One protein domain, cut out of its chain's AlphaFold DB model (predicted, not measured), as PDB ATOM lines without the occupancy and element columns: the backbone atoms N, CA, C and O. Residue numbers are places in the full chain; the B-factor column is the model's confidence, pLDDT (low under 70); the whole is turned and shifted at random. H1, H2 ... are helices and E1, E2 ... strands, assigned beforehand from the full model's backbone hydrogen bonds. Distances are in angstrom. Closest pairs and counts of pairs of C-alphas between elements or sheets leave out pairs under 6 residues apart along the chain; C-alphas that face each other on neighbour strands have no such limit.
ATOM      1  N   ASP A  24     -13.471   0.744  24.159       69.19
ATOM      2  CA  ASP A  24     -14.926   0.878  24.141       69.19
ATOM      3  C   ASP A  24     -15.360   2.305  23.786       69.19
ATOM      4  O   ASP A  24     -16.256   2.449  22.955       69.19
ATOM      5  N   ASP A  25     -14.664   3.337  24.284       68.62
ATOM      6  CA  ASP A  25     -14.885   4.730  23.866       68.62
ATOM      7  C   ASP A  25     -14.658   4.870  22.362       68.62
ATOM      8  O   ASP A  25     -15.558   5.283  21.635       68.62
ATOM      9  N   ARG A  26     -13.531   4.363  21.852       67.38
ATOM     10  CA  ARG A  26     -13.224   4.394  20.416       67.38
ATOM     11  C   ARG A  26     -14.272   3.678  19.567       67.38
ATOM     12  O   ARG A  26     -14.586   4.108  18.461       67.38
ATOM     13  N   LYS A  27     -14.823   2.559  20.050       64.50
ATOM     14  CA  LYS A  27     -15.922   1.867  19.357       64.50
ATOM     15  C   LYS A  27     -17.206   2.691  19.372       64.50
ATOM     16  O   LYS A  27     -17.872   2.744  18.343       64.50
ATOM     17  N   ALA A  28     -17.538   3.325  20.495       67.44
ATOM     18  CA  ALA A  28     -18.685   4.219  20.595       67.44
ATOM     19  C   ALA A  28     -18.533   5.418  19.651       67.44
ATOM     20  O   ALA A  28     -19.452   5.692  18.891       67.44
ATOM     21  N   GLN A  29     -17.351   6.041  19.587       66.81
ATOM     22  CA  GLN A  29     -17.066   7.131  18.651       66.81
ATOM     23  C   GLN A  29     -17.201   6.700  17.185       66.81
ATOM     24  O   GLN A  29     -17.710   7.465  16.370       66.81
ATOM     25  N   ILE A  30     -16.777   5.476  16.839       63.72
ATOM     26  CA  ILE A  30     -16.911   4.914  15.484       63.72
ATOM     27  C   ILE A  30     -18.373   4.616  15.136       63.72
ATOM     28  O   ILE A  30     -18.806   4.901  14.019       63.72
ATOM     29  N   GLU A  31     -19.146   4.024  16.051       60.94
ATOM     30  CA  GLU A  31     -20.581   3.802  15.835       60.94
ATOM     31  C   GLU A  31     -21.340   5.132  15.754       60.94
ATOM     32  O   GLU A  31     -22.162   5.316  14.857       60.94
ATOM     33  N   ASP A  32     -20.999   6.102  16.601       60.16
ATOM     34  CA  ASP A  32     -21.560   7.450  16.552       60.16
ATOM     35  C   ASP A  32     -21.135   8.190  15.282       60.16
ATOM     36  O   ASP A  32     -21.944   8.903  14.688       60.16
ATOM     37  N   ALA A  33     -19.931   7.942  14.759       59.91
ATOM     38  CA  ALA A  33     -19.498   8.472  13.471       59.91
ATOM     39  C   ALA A  33     -20.353   7.956  12.291       59.91
ATOM     40  O   ALA A  33     -20.359   8.562  11.217       59.91
ATOM     41  N   LYS A  34     -21.133   6.879  12.463       61.16
ATOM     42  CA  LYS A  34     -22.120   6.449  11.458       61.16
ATOM     43  C   LYS A  34     -23.393   7.295  11.484       61.16
ATOM     44  O   LYS A  34     -24.135   7.287  10.504       61.16
ATOM     45  N   THR A  35     -23.673   8.014  12.577       60.75
ATOM     46  CA  THR A  35     -24.920   8.774  12.754       60.75
ATOM     47  C   THR A  35     -24.646  10.216  13.189       60.75
ATOM     48  O   THR A  35     -24.308  10.496  14.330       60.75
ATOM     49  N   GLY A  36     -24.827  11.177  12.285       69.25
ATOM     50  CA  GLY A  36     -24.618  12.596  12.587       69.25
ATOM     51  C   GLY A  36     -24.145  13.374  11.370       69.25
ATOM     52  O   GLY A  36     -23.764  12.781  10.353       69.25
ATOM     53  N   LEU A  37     -24.164  14.700  11.467       76.56
ATOM     54  CA  LEU A  37     -23.694  15.551  10.384       76.56
ATOM     55  C   LEU A  37     -22.168  15.708  10.464       76.56
ATOM     56  O   LEU A  37     -21.669  16.032  11.545       76.56
ATOM     57  N   PRO A  38     -21.426  15.489   9.362       77.94
ATOM     58  CA  PRO A  38     -19.990  15.724   9.355       77.94
ATOM     59  C   PRO A  38     -19.694  17.206   9.594       77.94
ATOM     60  O   PRO A  38     -20.358  18.082   9.037       77.94
ATOM     61  N   LEU A  39     -18.692  17.472  10.424       80.81
ATOM     62  CA  LEU A  39     -18.209  18.812  10.721       80.81
ATOM     63  C   LEU A  39     -16.865  19.024  10.035       80.81
ATOM     64  O   LEU A  39     -15.926  18.261  10.254       80.81
ATOM     65  N   ASP A  40     -16.756  20.099   9.261       79.88
ATOM     66  CA  ASP A  40     -15.473  20.564   8.745       79.88
ATOM     67  C   ASP A  40     -15.086  21.880   9.424       79.88
ATOM     68  O   ASP A  40     -15.531  22.967   9.043       79.88
ATOM     69  N   LEU A  41     -14.239  21.784  10.449       80.81
ATOM     70  CA  LEU A  41     -13.775  22.947  11.204       80.81
ATOM     71  C   LEU A  41     -12.807  23.836  10.405       80.81
ATOM     72  O   LEU A  41     -12.620  24.997  10.774       80.81
ATOM     73  N   MET A  42     -12.239  23.360   9.287       75.50
ATOM     74  CA  MET A  42     -11.420  24.206   8.409       75.50
ATOM     75  C   MET A  42     -12.253  25.260   7.685       75.50
ATOM     76  O   MET A  42     -11.752  26.342   7.379       75.50
ATOM     77  N   THR A  43     -13.537  24.977   7.449       73.88
ATOM     78  CA  THR A  43     -14.472  25.975   6.911       73.88
ATOM     79  C   THR A  43     -14.838  27.037   7.945       73.88
ATOM     80  O   THR A  43     -15.082  28.186   7.580       73.88
ATOM     81  N   ALA A  44     -14.828  26.676   9.232       79.25
ATOM     82  CA  ALA A  44     -15.115  27.595  10.326       79.25
ATOM     83  C   ALA A  44     -13.952  28.560  10.577       79.25
ATOM     84  O   ALA A  44     -14.168  29.751  10.804       79.25
ATOM     85  N   VAL A  45     -12.719  28.042  10.533       84.50
ATOM     86  CA  VAL A  45     -11.482  28.794  10.764       84.50
ATOM     87  C   VAL A  45     -10.524  28.544   9.591       84.50
ATOM     88  O   VAL A  45      -9.754  27.581   9.617       84.50
ATOM     89  N   PRO A  46     -10.537  29.401   8.553       79.12
ATOM     90  CA  PRO A  46      -9.657  29.243   7.400       79.12
ATOM     91  C   PRO A  46      -8.176  29.205   7.800       79.12
ATOM     92  O   PRO A  46      -7.704  30.038   8.577       79.12
ATOM     93  N   GLY A  47      -7.427  28.245   7.252       76.50
ATOM     94  CA  GLY A  47      -6.006  28.067   7.568       76.50
ATOM     95  C   GLY A  47      -5.743  27.473   8.956       76.50
ATOM     96  O   GLY A  47      -4.658  27.675   9.507       76.50
ATOM     97  N   LEU A  48      -6.730  26.780   9.537       79.94
ATOM     98  CA  LEU A  48      -6.526  25.897  10.680       79.94
ATOM     99  C   LEU A  48      -5.546  24.780  10.297       79.94
ATOM    100  O   LEU A  48      -5.730  24.117   9.281       79.94
ATOM    101  N   ASN A  49      -4.527  24.553  11.121       82.69
ATOM    102  CA  ASN A  49      -3.680  23.370  11.044       82.69
ATOM    103  C   ASN A  49      -3.841  22.589  12.358       82.69
ATOM    104  O   ASN A  49      -3.424  23.106  13.395       82.69
ATOM    105  N   PRO A  50      -4.437  21.381  12.347       81.31
ATOM    106  CA  PRO A  50      -4.668  20.590  13.557       81.31
ATOM    107  C   PRO A  50      -3.398  20.327  14.374       81.31
ATOM    108  O   PRO A  50      -3.471  20.259  15.591       81.31
ATOM    109  N   ARG A  51      -2.233  20.248  13.718       82.38
ATOM    110  CA  ARG A  51      -0.937  19.994  14.372       82.38
ATOM    111  C   ARG A  51      -0.373  21.188  15.130       82.38
ATOM    112  O   ARG A  51       0.462  21.024  16.013       82.38
ATOM    113  N   ASP A  52      -0.801  22.390  14.759       85.31
ATOM    114  CA  ASP A  52      -0.356  23.625  15.404       85.31
ATOM    115  C   ASP A  52      -1.342  24.046  16.509       85.31
ATOM    116  O   ASP A  52      -1.181  25.093  17.125       85.31
ATOM    117  N   MET A  53      -2.380  23.248  16.764       86.88
ATOM    118  CA  MET A  53      -3.435  23.529  17.727       86.88
ATOM    119  C   MET A  53      -3.111  22.922  19.096       86.88
ATOM    120  O   MET A  53      -2.756  21.756  19.200       86.88
ATOM    121  N   SER A  54      -3.326  23.697  20.159       88.88
ATOM    122  CA  SER A  54      -3.333  23.188  21.535       88.88
ATOM    123  C   SER A  54      -4.738  22.836  22.010       88.88
ATOM    124  O   SER A  54      -4.945  21.785  22.607       88.88
ATOM    125  N   VAL A  55      -5.717  23.707  21.752       91.88
ATOM    126  CA  VAL A  55      -7.113  23.460  22.132       91.88
ATOM    127  C   VAL A  55      -8.073  24.151  21.173       91.88
ATOM    128  O   VAL A  55      -7.786  25.231  20.650       91.88
ATOM    129  N   LEU A  56      -9.228  23.533  20.952       92.81
ATOM    130  CA  LEU A  56     -10.328  24.083  20.181       92.81
ATOM    131  C   LEU A  56     -11.595  23.996  21.011       92.81
ATOM    132  O   LEU A  56     -11.896  22.972  21.608       92.81
ATOM    133  N   ILE A  57     -12.332  25.092  21.053       93.12
ATOM    134  CA  ILE A  57     -13.561  25.218  21.815       93.12
ATOM    135  C   ILE A  57     -14.682  25.473  20.819       93.12
ATOM    136  O   ILE A  57     -14.664  26.476  20.101       93.12
ATOM    137  N   VAL A  58     -15.658  24.570  20.784       93.31
ATOM    138  CA  VAL A  58     -16.913  24.759  20.051       93.31
ATOM    139  C   VAL A  58     -17.960  25.235  21.043       93.31
ATOM    140  O   VAL A  58     -18.298  24.522  21.981       93.31
ATOM    141  N   GLY A  59     -18.464  26.447  20.850       92.38
ATOM    142  CA  GLY A  59     -19.518  27.038  21.666       92.38
ATOM    143  C   GLY A  59     -20.864  27.081  20.951       92.38
ATOM    144  O   GLY A  59     -20.947  27.030  19.723       92.38
ATOM    145  N   GLY A  60     -21.930  27.227  21.738       88.50
ATOM    146  CA  GLY A  60     -23.303  27.259  21.229       88.50
ATOM    147  C   GLY A  60     -23.932  25.873  21.088       88.50
ATOM    148  O   GLY A  60     -24.945  25.727  20.404       88.50
ATOM    149  N   LEU A  61     -23.359  24.856  21.740       87.94
ATOM    150  CA  LEU A  61     -23.946  23.526  21.848       87.94
ATOM    151  C   LEU A  61     -25.157  23.618  22.787       87.94
ATOM    152  O   LEU A  61     -25.050  23.563  24.009       87.94
ATOM    153  N   GLY A  62     -26.330  23.866  22.205       83.12
ATOM    154  CA  GLY A  62     -27.597  23.866  22.930       83.12
ATOM    155  C   GLY A  62     -27.919  22.497  23.541       83.12
ATOM    156  O   GLY A  62     -27.269  21.490  23.260       83.12
ATOM    157  N   LYS A  63     -28.974  22.436  24.362       81.50
ATOM    158  CA  LYS A  63     -29.396  21.182  25.009       81.50
ATOM    159  C   LYS A  63     -29.624  20.067  23.981       81.50
ATOM    160  O   LYS A  63     -30.451  20.214  23.084       81.50
ATOM    161  N   GLY A  64     -28.940  18.940  24.171       78.56
ATOM    162  CA  GLY A  64     -29.078  17.746  23.335       78.56
ATOM    163  C   GLY A  64     -28.255  17.758  22.045       78.56
ATOM    164  O   GLY A  64     -28.383  16.818  21.265       78.56
ATOM    165  N   ILE A  65     -27.434  18.789  21.810       86.31
ATOM    166  CA  ILE A  65     -26.414  18.771  20.758       86.31
ATOM    167  C   ILE A  65     -25.157  18.126  21.335       86.31
ATOM    168  O   ILE A  65     -24.676  18.556  22.379       86.31
ATOM    169  N   THR A  66     -24.629  17.109  20.662       87.12
ATOM    170  CA  THR A  66     -23.420  16.401  21.100       87.12
ATOM    171  C   THR A  66     -22.433  16.241  19.954       87.12
ATOM    172  O   THR A  66     -22.813  16.222  18.778       87.12
ATOM    173  N   LEU A  67     -21.154  16.128  20.302       89.06
ATOM    174  CA  LEU A  67     -20.082  15.741  19.392       89.06
ATOM    175  C   LEU A  67     -19.712  14.283  19.656       89.06
ATOM    176  O   LEU A  67     -19.839  13.812  20.784       89.06
ATOM    177  N   ASN A  68     -19.265  13.570  18.624       86.88
ATOM    178  CA  ASN A  68     -18.762  12.203  18.783       86.88
ATOM    179  C   ASN A  68     -17.347  12.146  19.386       86.88
ATOM    180  O   ASN A  68     -16.867  11.051  19.640       86.88
ATOM    181  N   ALA A  69     -16.680  13.284  19.574       88.69
ATOM    182  CA  ALA A  69     -15.340  13.389  20.146       88.69
ATOM    183  C   ALA A  69     -15.178  14.714  20.908       88.69
ATOM    184  O   ALA A  69     -15.964  15.650  20.708       88.69
ATOM    185  N   GLY A  70     -14.152  14.799  21.754       89.38
ATOM    186  CA  GLY A  70     -13.936  15.909  22.678       89.38
ATOM    187  C   GLY A  70     -14.704  15.802  24.000       89.38
ATOM    188  O   GLY A  70     -15.465  14.868  24.254       89.38
ATOM    189  N   VAL A  71     -14.485  16.791  24.862       90.69
ATOM    190  CA  VAL A  71     -15.033  16.884  26.220       90.69
ATOM    191  C   VAL A  71     -16.150  17.922  26.263       90.69
ATOM    192  O   VAL A  71     -15.915  19.093  25.978       90.69
ATOM    193  N   ASP A  72     -17.356  17.516  26.657       90.19
ATOM    194  CA  ASP A  72     -18.453  18.443  26.972       90.19
ATOM    195  C   ASP A  72     -18.193  19.128  28.325       90.19
ATOM    196  O   ASP A  72     -18.041  18.463  29.353       90.19
ATOM    197  N   ASN A  73     -18.144  20.462  28.332       89.38
ATOM    198  CA  ASN A  73     -17.886  21.258  29.533       89.38
ATOM    199  C   ASN A  73     -19.158  21.498  30.373       89.38
ATOM    200  O   ASN A  73     -19.082  22.052  31.471       89.38
ATOM    201  N   GLY A  74     -20.338  21.108  29.876       86.56
ATOM    202  CA  GLY A  74     -21.618  21.221  30.581       86.56
ATOM    203  C   GLY A  74     -22.232  22.628  30.598       86.56
ATOM    204  O   GLY A  74     -23.322  22.817  31.140       86.56
ATOM    205  N   ASP A  75     -21.573  23.613  29.990       87.25
ATOM    206  CA  ASP A  75     -22.037  24.998  29.847       87.25
ATOM    207  C   ASP A  75     -22.504  25.335  28.415       87.25
ATOM    208  O   ASP A  75     -22.789  26.491  28.097       87.25
ATOM    209  N   GLY A  76     -22.613  24.320  27.552       88.44
ATOM    210  CA  GLY A  76     -22.903  24.477  26.126       88.44
ATOM    211  C   GLY A  76     -21.662  24.757  25.274       88.44
ATOM    212  O   GLY A  76     -21.780  25.218  24.132       88.44
ATOM    213  N   THR A  77     -20.474  24.485  25.818       92.62
ATOM    214  CA  THR A  77     -19.218  24.419  25.075       92.62
ATOM    215  C   THR A  77     -18.612  23.018  25.144       92.62
ATOM    216  O   THR A  77     -18.775  22.307  26.134       92.62
ATOM    217  N   ALA A  78     -17.900  22.624  24.090       93.44
ATOM    218  CA  ALA A  78     -17.080  21.419  24.080       93.44
ATOM    219  C   ALA A  78     -15.630  21.761  23.749       93.44
ATOM    220  O   ALA A  78     -15.357  22.601  22.886       93.44
ATOM    221  N   THR A  79     -14.716  21.084  24.430       93.56
ATOM    222  CA  THR A  79     -13.269  21.199  24.274       93.56
ATOM    223  C   THR A  79     -12.760  20.029  23.440       93.56
ATOM    224  O   THR A  79     -12.962  18.879  23.813       93.56
ATOM    225  N   LEU A  80     -12.081  20.312  22.332       92.06
ATOM    226  CA  LEU A  80     -11.453  19.324  21.460       92.06
ATOM    227  C   LEU A  80      -9.937  19.508  21.435       92.06
ATOM    228  O   LEU A  80      -9.425  20.634  21.468       92.06
ATOM    229  N   LEU A  81      -9.238  18.386  21.326       90.94
ATOM    230  CA  LEU A  81      -7.796  18.285  21.136       90.94
ATOM    231  C   LEU A  81      -7.474  17.815  19.709       90.94
ATOM    232  O   LEU A  81      -8.362  17.485  18.925       90.94
ATOM    233  N   GLU A  82      -6.188  17.799  19.350       88.38
ATOM    234  CA  GLU A  82      -5.744  17.394  18.007       88.38
ATOM    235  C   GLU A  82      -6.265  15.998  17.620       88.38
ATOM    236  O   GLU A  82      -6.754  15.807  16.504       88.38
ATOM    237  N   HIS A  83      -6.206  15.032  18.542       85.94
ATOM    238  CA  HIS A  83      -6.609  13.654  18.258       85.94
ATOM    239  C   HIS A  83      -8.111  13.522  17.962       85.94
ATOM    240  O   HIS A  83      -8.479  12.736  17.085       85.94
ATOM    241  N   ASP A  84      -8.957  14.346  18.592       89.25
ATOM    242  CA  ASP A  84     -10.411  14.371  18.375       89.25
ATOM    243  C   ASP A  84     -10.785  14.771  16.938       89.25
ATOM    244  O   ASP A  84     -11.835  14.389  16.420       89.25
ATOM    245  N   LEU A  85      -9.920  15.528  16.254       85.62
ATOM    246  CA  LEU A  85     -10.129  15.915  14.853       85.62
ATOM    247  C   LEU A  85      -9.795  14.782  13.874       85.62
ATOM    248  O   LEU A  85     -10.161  14.847  12.699       85.62
ATOM    249  N   THR A  86      -9.104  13.746  14.350       85.00
ATOM    250  CA  THR A  86      -8.630  12.610  13.548       85.00
ATOM    251  C   THR A  86      -9.341  11.299  13.874       85.00
ATOM    252  O   THR A  86      -8.889  10.230  13.456       85.00
ATOM    253  N   VAL A  87     -10.469  11.368  14.587       84.38
ATOM    254  CA  VAL A  87     -11.268  10.188  14.925       84.38
ATOM    255  C   VAL A  87     -11.717   9.437  13.663       84.38
ATOM    256  O   VAL A  87     -12.063  10.062  12.650       84.38
ATOM    257  N   PRO A  88     -11.718   8.090  13.664       77.00
ATOM    258  CA  PRO A  88     -12.127   7.323  12.493       77.00
ATOM    259  C   PRO A  88     -13.590   7.619  12.124       77.00
ATOM    260  O   PRO A  88     -14.488   7.463  12.943       77.00
ATOM    261  N   GLY A  89     -13.833   8.039  10.879       74.94
ATOM    262  CA  GLY A  89     -15.154   8.506  10.423       74.94
ATOM    263  C   GLY A  89     -15.373  10.025  10.523       74.94
ATOM    264  O   GLY A  89     -16.405  10.521  10.057       74.94
ATOM    265  N   GLY A  90     -14.377  10.755  11.039       83.12
ATOM    266  CA  GLY A  90     -14.352  12.212  11.148       83.12
ATOM    267  C   GLY A  90     -15.160  12.752  12.328       83.12
ATOM    268  O   GLY A  90     -15.960  12.042  12.941       83.12
ATOM    269  N   LEU A  91     -14.957  14.036  12.634       86.12
ATOM    270  CA  LEU A  91     -15.740  14.737  13.646       86.12
ATOM    271  C   LEU A  91     -17.173  14.956  13.146       86.12
ATOM    272  O   LEU A  91     -17.399  15.416  12.021       86.12
ATOM    273  N   ARG A  92     -18.158  14.638  13.984       84.81
ATOM    274  CA  ARG A  92     -19.583  14.736  13.659       84.81
ATOM    275  C   ARG A  92     -20.379  15.344  14.800       84.81
ATOM    276  O   ARG A  92     -20.058  15.170  15.972       84.81
ATOM    277  N   MET A  93     -21.456  16.026  14.426       85.62
ATOM    278  CA  MET A  93     -22.417  16.624  15.344       85.62
ATOM    279  C   MET A  93     -23.753  15.900  15.272       85.62
ATOM    280  O   MET A  93     -24.299  15.668  14.185       85.62
ATOM    281  N   ARG A  94     -24.318  15.608  16.442       81.69
ATOM    282  CA  ARG A  94     -25.682  15.117  16.588       81.69
ATOM    283  C   ARG A  94     -26.570  16.217  17.135       81.69
ATOM    284  O   ARG A  94     -26.172  16.972  18.014       81.69
ATOM    285  N   PHE A  95     -27.785  16.270  16.614       81.00
ATOM    286  CA  PHE A  95     -28.809  17.205  17.052       81.00
ATOM    287  C   PHE A  95     -29.977  16.453  17.689       81.00
ATOM    288  O   PHE A  95     -30.243  15.306  17.309       81.00
ATOM    289  N   PRO A  96     -30.709  17.090  18.619       76.44
ATOM    290  CA  PRO A  96     -31.921  16.503  19.165       76.44
ATOM    291  C   PRO A  96     -33.003  16.372  18.072       76.44
ATOM    292  O   PRO A  96     -33.015  17.152  17.110       76.44
ATOM    293  N   PRO A  97     -33.943  15.416  18.203       70.50
ATOM    294  CA  PRO A  97     -35.048  15.263  17.262       70.50
ATOM    295  C   PRO A  97     -35.826  16.570  17.067       70.50
ATOM    296  O   PRO A  97     -36.177  17.244  18.033       70.50
ATOM    297  N   GLY A  98     -36.114  16.915  15.811       65.00
ATOM    298  CA  GLY A  98     -36.860  18.126  15.460       65.00
ATOM    299  C   GLY A  98     -36.029  19.409  15.385       65.00
ATOM    300  O   GLY A  98     -36.594  20.455  15.074       65.00
ATOM    301  N   ALA A  99     -34.712  19.357  15.619       69.88
ATOM    302  CA  ALA A  99     -33.835  20.491  15.340       69.88
ATOM    303  C   ALA A  99     -33.887  20.853  13.845       69.88
ATOM    304  O   ALA A  99     -33.684  20.006  12.975       69.88
ATOM    305  N   SER A 100     -34.164  22.122  13.553       67.62
ATOM    306  CA  SER A 100     -34.413  22.627  12.202       67.62
ATOM    307  C   SER A 100     -33.742  23.977  11.983       67.62
ATOM    308  O   SER A 100     -33.682  24.776  12.915       67.62
ATOM    309  N   GLY A 101     -33.343  24.268  10.746       68.31
ATOM    310  CA  GLY A 101     -32.789  25.570  10.378       68.31
ATOM    311  C   GLY A 101     -31.312  25.754  10.754       68.31
ATOM    312  O   GLY A 101     -30.702  24.886  11.391       68.31
ATOM    313  N   PRO A 102     -30.705  26.867  10.319       75.12
ATOM    314  CA  PRO A 102     -29.279  27.106  10.462       75.12
ATOM    315  C   PRO A 102     -28.918  27.419  11.917       75.12
ATOM    316  O   PRO A 102     -29.491  28.315  12.534       75.12
ATOM    317  N   HIS A 103     -27.931  26.705  12.449       79.56
ATOM    318  CA  HIS A 103     -27.349  26.945  13.765       79.56
ATOM    319  C   HIS A 103     -25.896  27.381  13.586       79.56
ATOM    320  O   HIS A 103     -25.099  26.661  12.985       79.56
ATOM    321  N   ALA A 104     -25.562  28.571  14.080       87.38
ATOM    322  CA  ALA A 104     -24.195  29.071  14.082       87.38
ATOM    323  C   ALA A 104     -23.506  28.690  15.399       87.38
ATOM    324  O   ALA A 104     -23.995  29.018  16.480       87.38
ATOM    325  N   PHE A 105     -22.363  28.026  15.291       89.81
ATOM    326  CA  PHE A 105     -21.508  27.625  16.397       89.81
ATOM    327  C   PHE A 105     -20.246  28.471  16.377       89.81
ATOM    328  O   PHE A 105     -19.587  28.595  15.342       89.81
ATOM    329  N   ALA A 106     -19.902  29.049  17.521       91.31
ATOM    330  CA  ALA A 106     -18.644  29.762  17.667       91.31
ATOM    331  C   ALA A 106     -17.512  28.740  17.778       91.31
ATOM    332  O   ALA A 106     -17.610  27.795  18.556       91.31
ATOM    333  N   VAL A 107     -16.438  28.930  17.019       93.38
ATOM    334  CA  VAL A 107     -15.249  28.079  17.093       93.38
ATOM    335  C   VAL A 107     -14.076  28.947  17.510       93.38
ATOM    336  O   VAL A 107     -13.725  29.891  16.809       93.38
ATOM    337  N   THR A 108     -13.460  28.627  18.640       92.62
ATOM    338  CA  THR A 108     -12.256  29.301  19.132       92.62
ATOM    339  C   THR A 108     -11.111  28.309  19.128       92.62
ATOM    340  O   THR A 108     -11.232  27.230  19.691       92.62
ATOM    341  N   VAL A 109      -9.994  28.670  18.515       92.69
ATOM    342  CA  VAL A 109      -8.797  27.837  18.421       92.69
ATOM    343  C   VAL A 109      -7.658  28.559  19.105       92.69
ATOM    344  O   VAL A 109      -7.395  29.726  18.810       92.69
ATOM    345  N   ILE A 110      -6.970  27.855  19.991       92.50
ATOM    346  CA  ILE A 110      -5.738  28.308  20.619       92.50
ATOM    347  C   ILE A 110      -4.610  27.451  20.055       92.50
ATOM    348  O   ILE A 110      -4.600  26.227  20.202       92.50
ATOM    349  N   SER A 111      -3.692  28.109  19.364       89.75
ATOM    350  CA  SER A 111      -2.503  27.508  18.773       89.75
ATOM    351  C   SER A 111      -1.425  27.264  19.834       89.75
ATOM    352  O   SER A 111      -1.418  27.904  20.887       89.75
ATOM    353  N   SER A 112      -0.497  26.355  19.554       88.19
ATOM    354  CA  SER A 112       0.628  25.997  20.429       88.19
ATOM    355  C   SER A 112       1.637  27.130  20.628       88.19
ATOM    356  O   SER A 112       2.401  27.121  21.589       88.19
ATOM    357  N   ASP A 113       1.604  28.144  19.764       87.81
ATOM    358  CA  ASP A 113       2.324  29.413  19.932       87.81
ATOM    359  C   ASP A 113       1.558  30.453  20.781       87.81
ATOM    360  O   ASP A 113       2.034  31.570  20.983       87.81
ATOM    361  N   GLY A 114       0.380  30.093  21.302       85.38
ATOM    362  CA  GLY A 114      -0.469  30.947  22.132       85.38
ATOM    363  C   GLY A 114      -1.370  31.905  21.349       85.38
ATOM    364  O   GLY A 114      -2.089  32.697  21.962       85.38
ATOM    365  N   HIS A 115      -1.374  31.860  20.013       89.31
ATOM    366  CA  HIS A 115      -2.290  32.679  19.223       89.31
ATOM    367  C   HIS A 115      -3.726  32.153  19.285       89.31
ATOM    368  O   HIS A 115      -3.987  30.965  19.103       89.31
ATOM    369  N   VAL A 116      -4.674  33.073  19.476       91.50
ATOM    370  CA  VAL A 116      -6.110  32.775  19.489       91.50
ATOM    371  C   VAL A 116      -6.732  33.183  18.158       91.50
ATOM    372  O   VAL A 116      -6.569  34.318  17.706       91.50
ATOM    373  N   ARG A 117      -7.471  32.262  17.538       91.31
ATOM    374  CA  ARG A 117      -8.280  32.502  16.339       91.31
ATOM    375  C   ARG A 117      -9.730  32.156  16.629       91.31
ATOM    376  O   ARG A 117     -10.010  31.161  17.286       91.31
ATOM    377  N   THR A 118     -10.648  32.954  16.108       90.94
ATOM    378  CA  THR A 118     -12.086  32.707  16.234       90.94
ATOM    379  C   THR A 118     -12.720  32.616  14.859       90.94
ATOM    380  O   THR A 118     -12.373  33.381  13.960       90.94
ATOM    381  N   GLY A 119     -13.678  31.717  14.720       88.94
ATOM    382  CA  GLY A 119     -14.481  31.522  13.529       88.94
ATOM    383  C   GLY A 119     -15.908  31.144  13.890       88.94
ATOM    384  O   GLY A 119     -16.278  31.059  15.063       88.94
ATOM    385  N   SER A 120     -16.721  30.925  12.865       86.81
ATOM    386  CA  SER A 120     -18.108  30.507  13.030       86.81
ATOM    387  C   SER A 120     -18.400  29.379  12.062       86.81
ATOM    388  O   SER A 120     -18.153  29.505  10.865       86.81
ATOM    389  N   LEU A 121     -18.972  28.297  12.575       86.12
ATOM    390  CA  LEU A 121     -19.448  27.179  11.780       86.12
ATOM    391  C   LEU A 121     -20.968  27.236  11.708       86.12
ATOM    392  O   LEU A 121     -21.627  27.218  12.740       86.12
ATOM    393  N   THR A 122     -21.538  27.292  10.507       82.69
ATOM    394  CA  THR A 122     -22.994  27.184  10.351       82.69
ATOM    395  C   THR A 122     -23.349  25.762   9.967       82.69
ATOM    396  O   THR A 122     -22.856  25.248   8.965       82.69
ATOM    397  N   VAL A 123     -24.212  25.141  10.762       78.81
ATOM    398  CA  VAL A 123     -24.660  23.767  10.569       78.81
ATOM    399  C   VAL A 123     -26.176  23.718  10.466       78.81
ATOM    400  O   VAL A 123     -26.883  24.398  11.207       78.81
ATOM    401  N   GLU A 124     -26.687  22.882   9.566       77.44
ATOM    402  CA  GLU A 124     -28.122  22.707   9.362       77.44
ATOM    403  C   GLU A 124     -28.530  21.232   9.555       77.44
ATOM    404  O   GLU A 124     -28.339  20.414   8.650       77.44
TER     405      GLU A 124
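Overview. This is residues 24 to 124 of the 337 residues of an uncharacterized protein of Rhodospirillaceae bacterium (UniProt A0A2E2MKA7). A strongly twisted sheet of four strands makes a wall, with the short helix H2 packed on one face of it. Apart from this sheet, the short strand E3 is paired at residues 92 to 93 with residues 37 to 38 and at residues 93 to 94 with residues 66 to 67, and helix H1 has the centre farthest from the mean of all C-alphas, at 15.9 A. The printed part has 101 residues, with three named helices and five named strands in the order H1, H2, E1, E2, H3, E3, E4, E5; the sheet runs E2, E1, E4, E5, all antiparallel. The class is mixed, helices and strands, with 48 residues, under half, in named elements. The whole is compact, with a radius of gyration of the C-alphas of 13.0 A and spans of 39 by 32 by 24 A.

Along the chain. H1, residues 24 to 32, begins at C-alpha 24 at (-14.926, 0.878, 24.141) and is 12.0 A long. H2 follows at residues 41 to 44. Strand E1, residues 53 to 59, is 16.9 A long, and E2, residues 77 to 80, is 10.0 A. H3 is residues 83 to 86, and E3 is residues 92 to 94. E4, residues 103 to 111, starts at C-alpha 103 at (-27.349, 26.945, 13.765) and spans 25.4 A. E5, residues 116 to 123, is 22.5 A long and ends at C-alpha 123 at (-24.660, 23.767, 10.569).

Arrangement. In the sheet, E2 and E5 are edge strands. E1 and E2 form a hairpin, antiparallel at 156 degrees, with N 80 and O 56 2.8 A apart, within hydrogen-bond range. E1 and E4 are antiparallel at 159 degrees, with N 57 and O 108 at 2.8 A. E4 and E5 form a hairpin at 155 degrees, with N 105 and O 121 at 2.8 A. H2 is on the sheet at a height of 7.9 A, only just over E5, with 3 of its 4 C-alphas falling on that strand; the closest C-alphas are those of Ala 44 and Leu 121, 4.6 A apart. H1 and H3 are not on the sheet. H1 is only just apart from E3, at 8.1 A. E3 pairs with no named strand. Residues 71 to 72 pair with residues 78 to 79 of E2, antiparallel. Every O i to N i+4 pair of H1 is within hydrogen-bond range, while H2 and H3 are too short for one.

Size, cuts and confidence. The two C-alphas farthest apart are those of Gly 98 and Asp 113, at 41.0 A. The printed part has no cut. The link from E1 to E2, residues 60 to 76, is long. The mean pLDDT of the printed part is 82.2, and residues 24 to 36 and 98 to 101 are under 70.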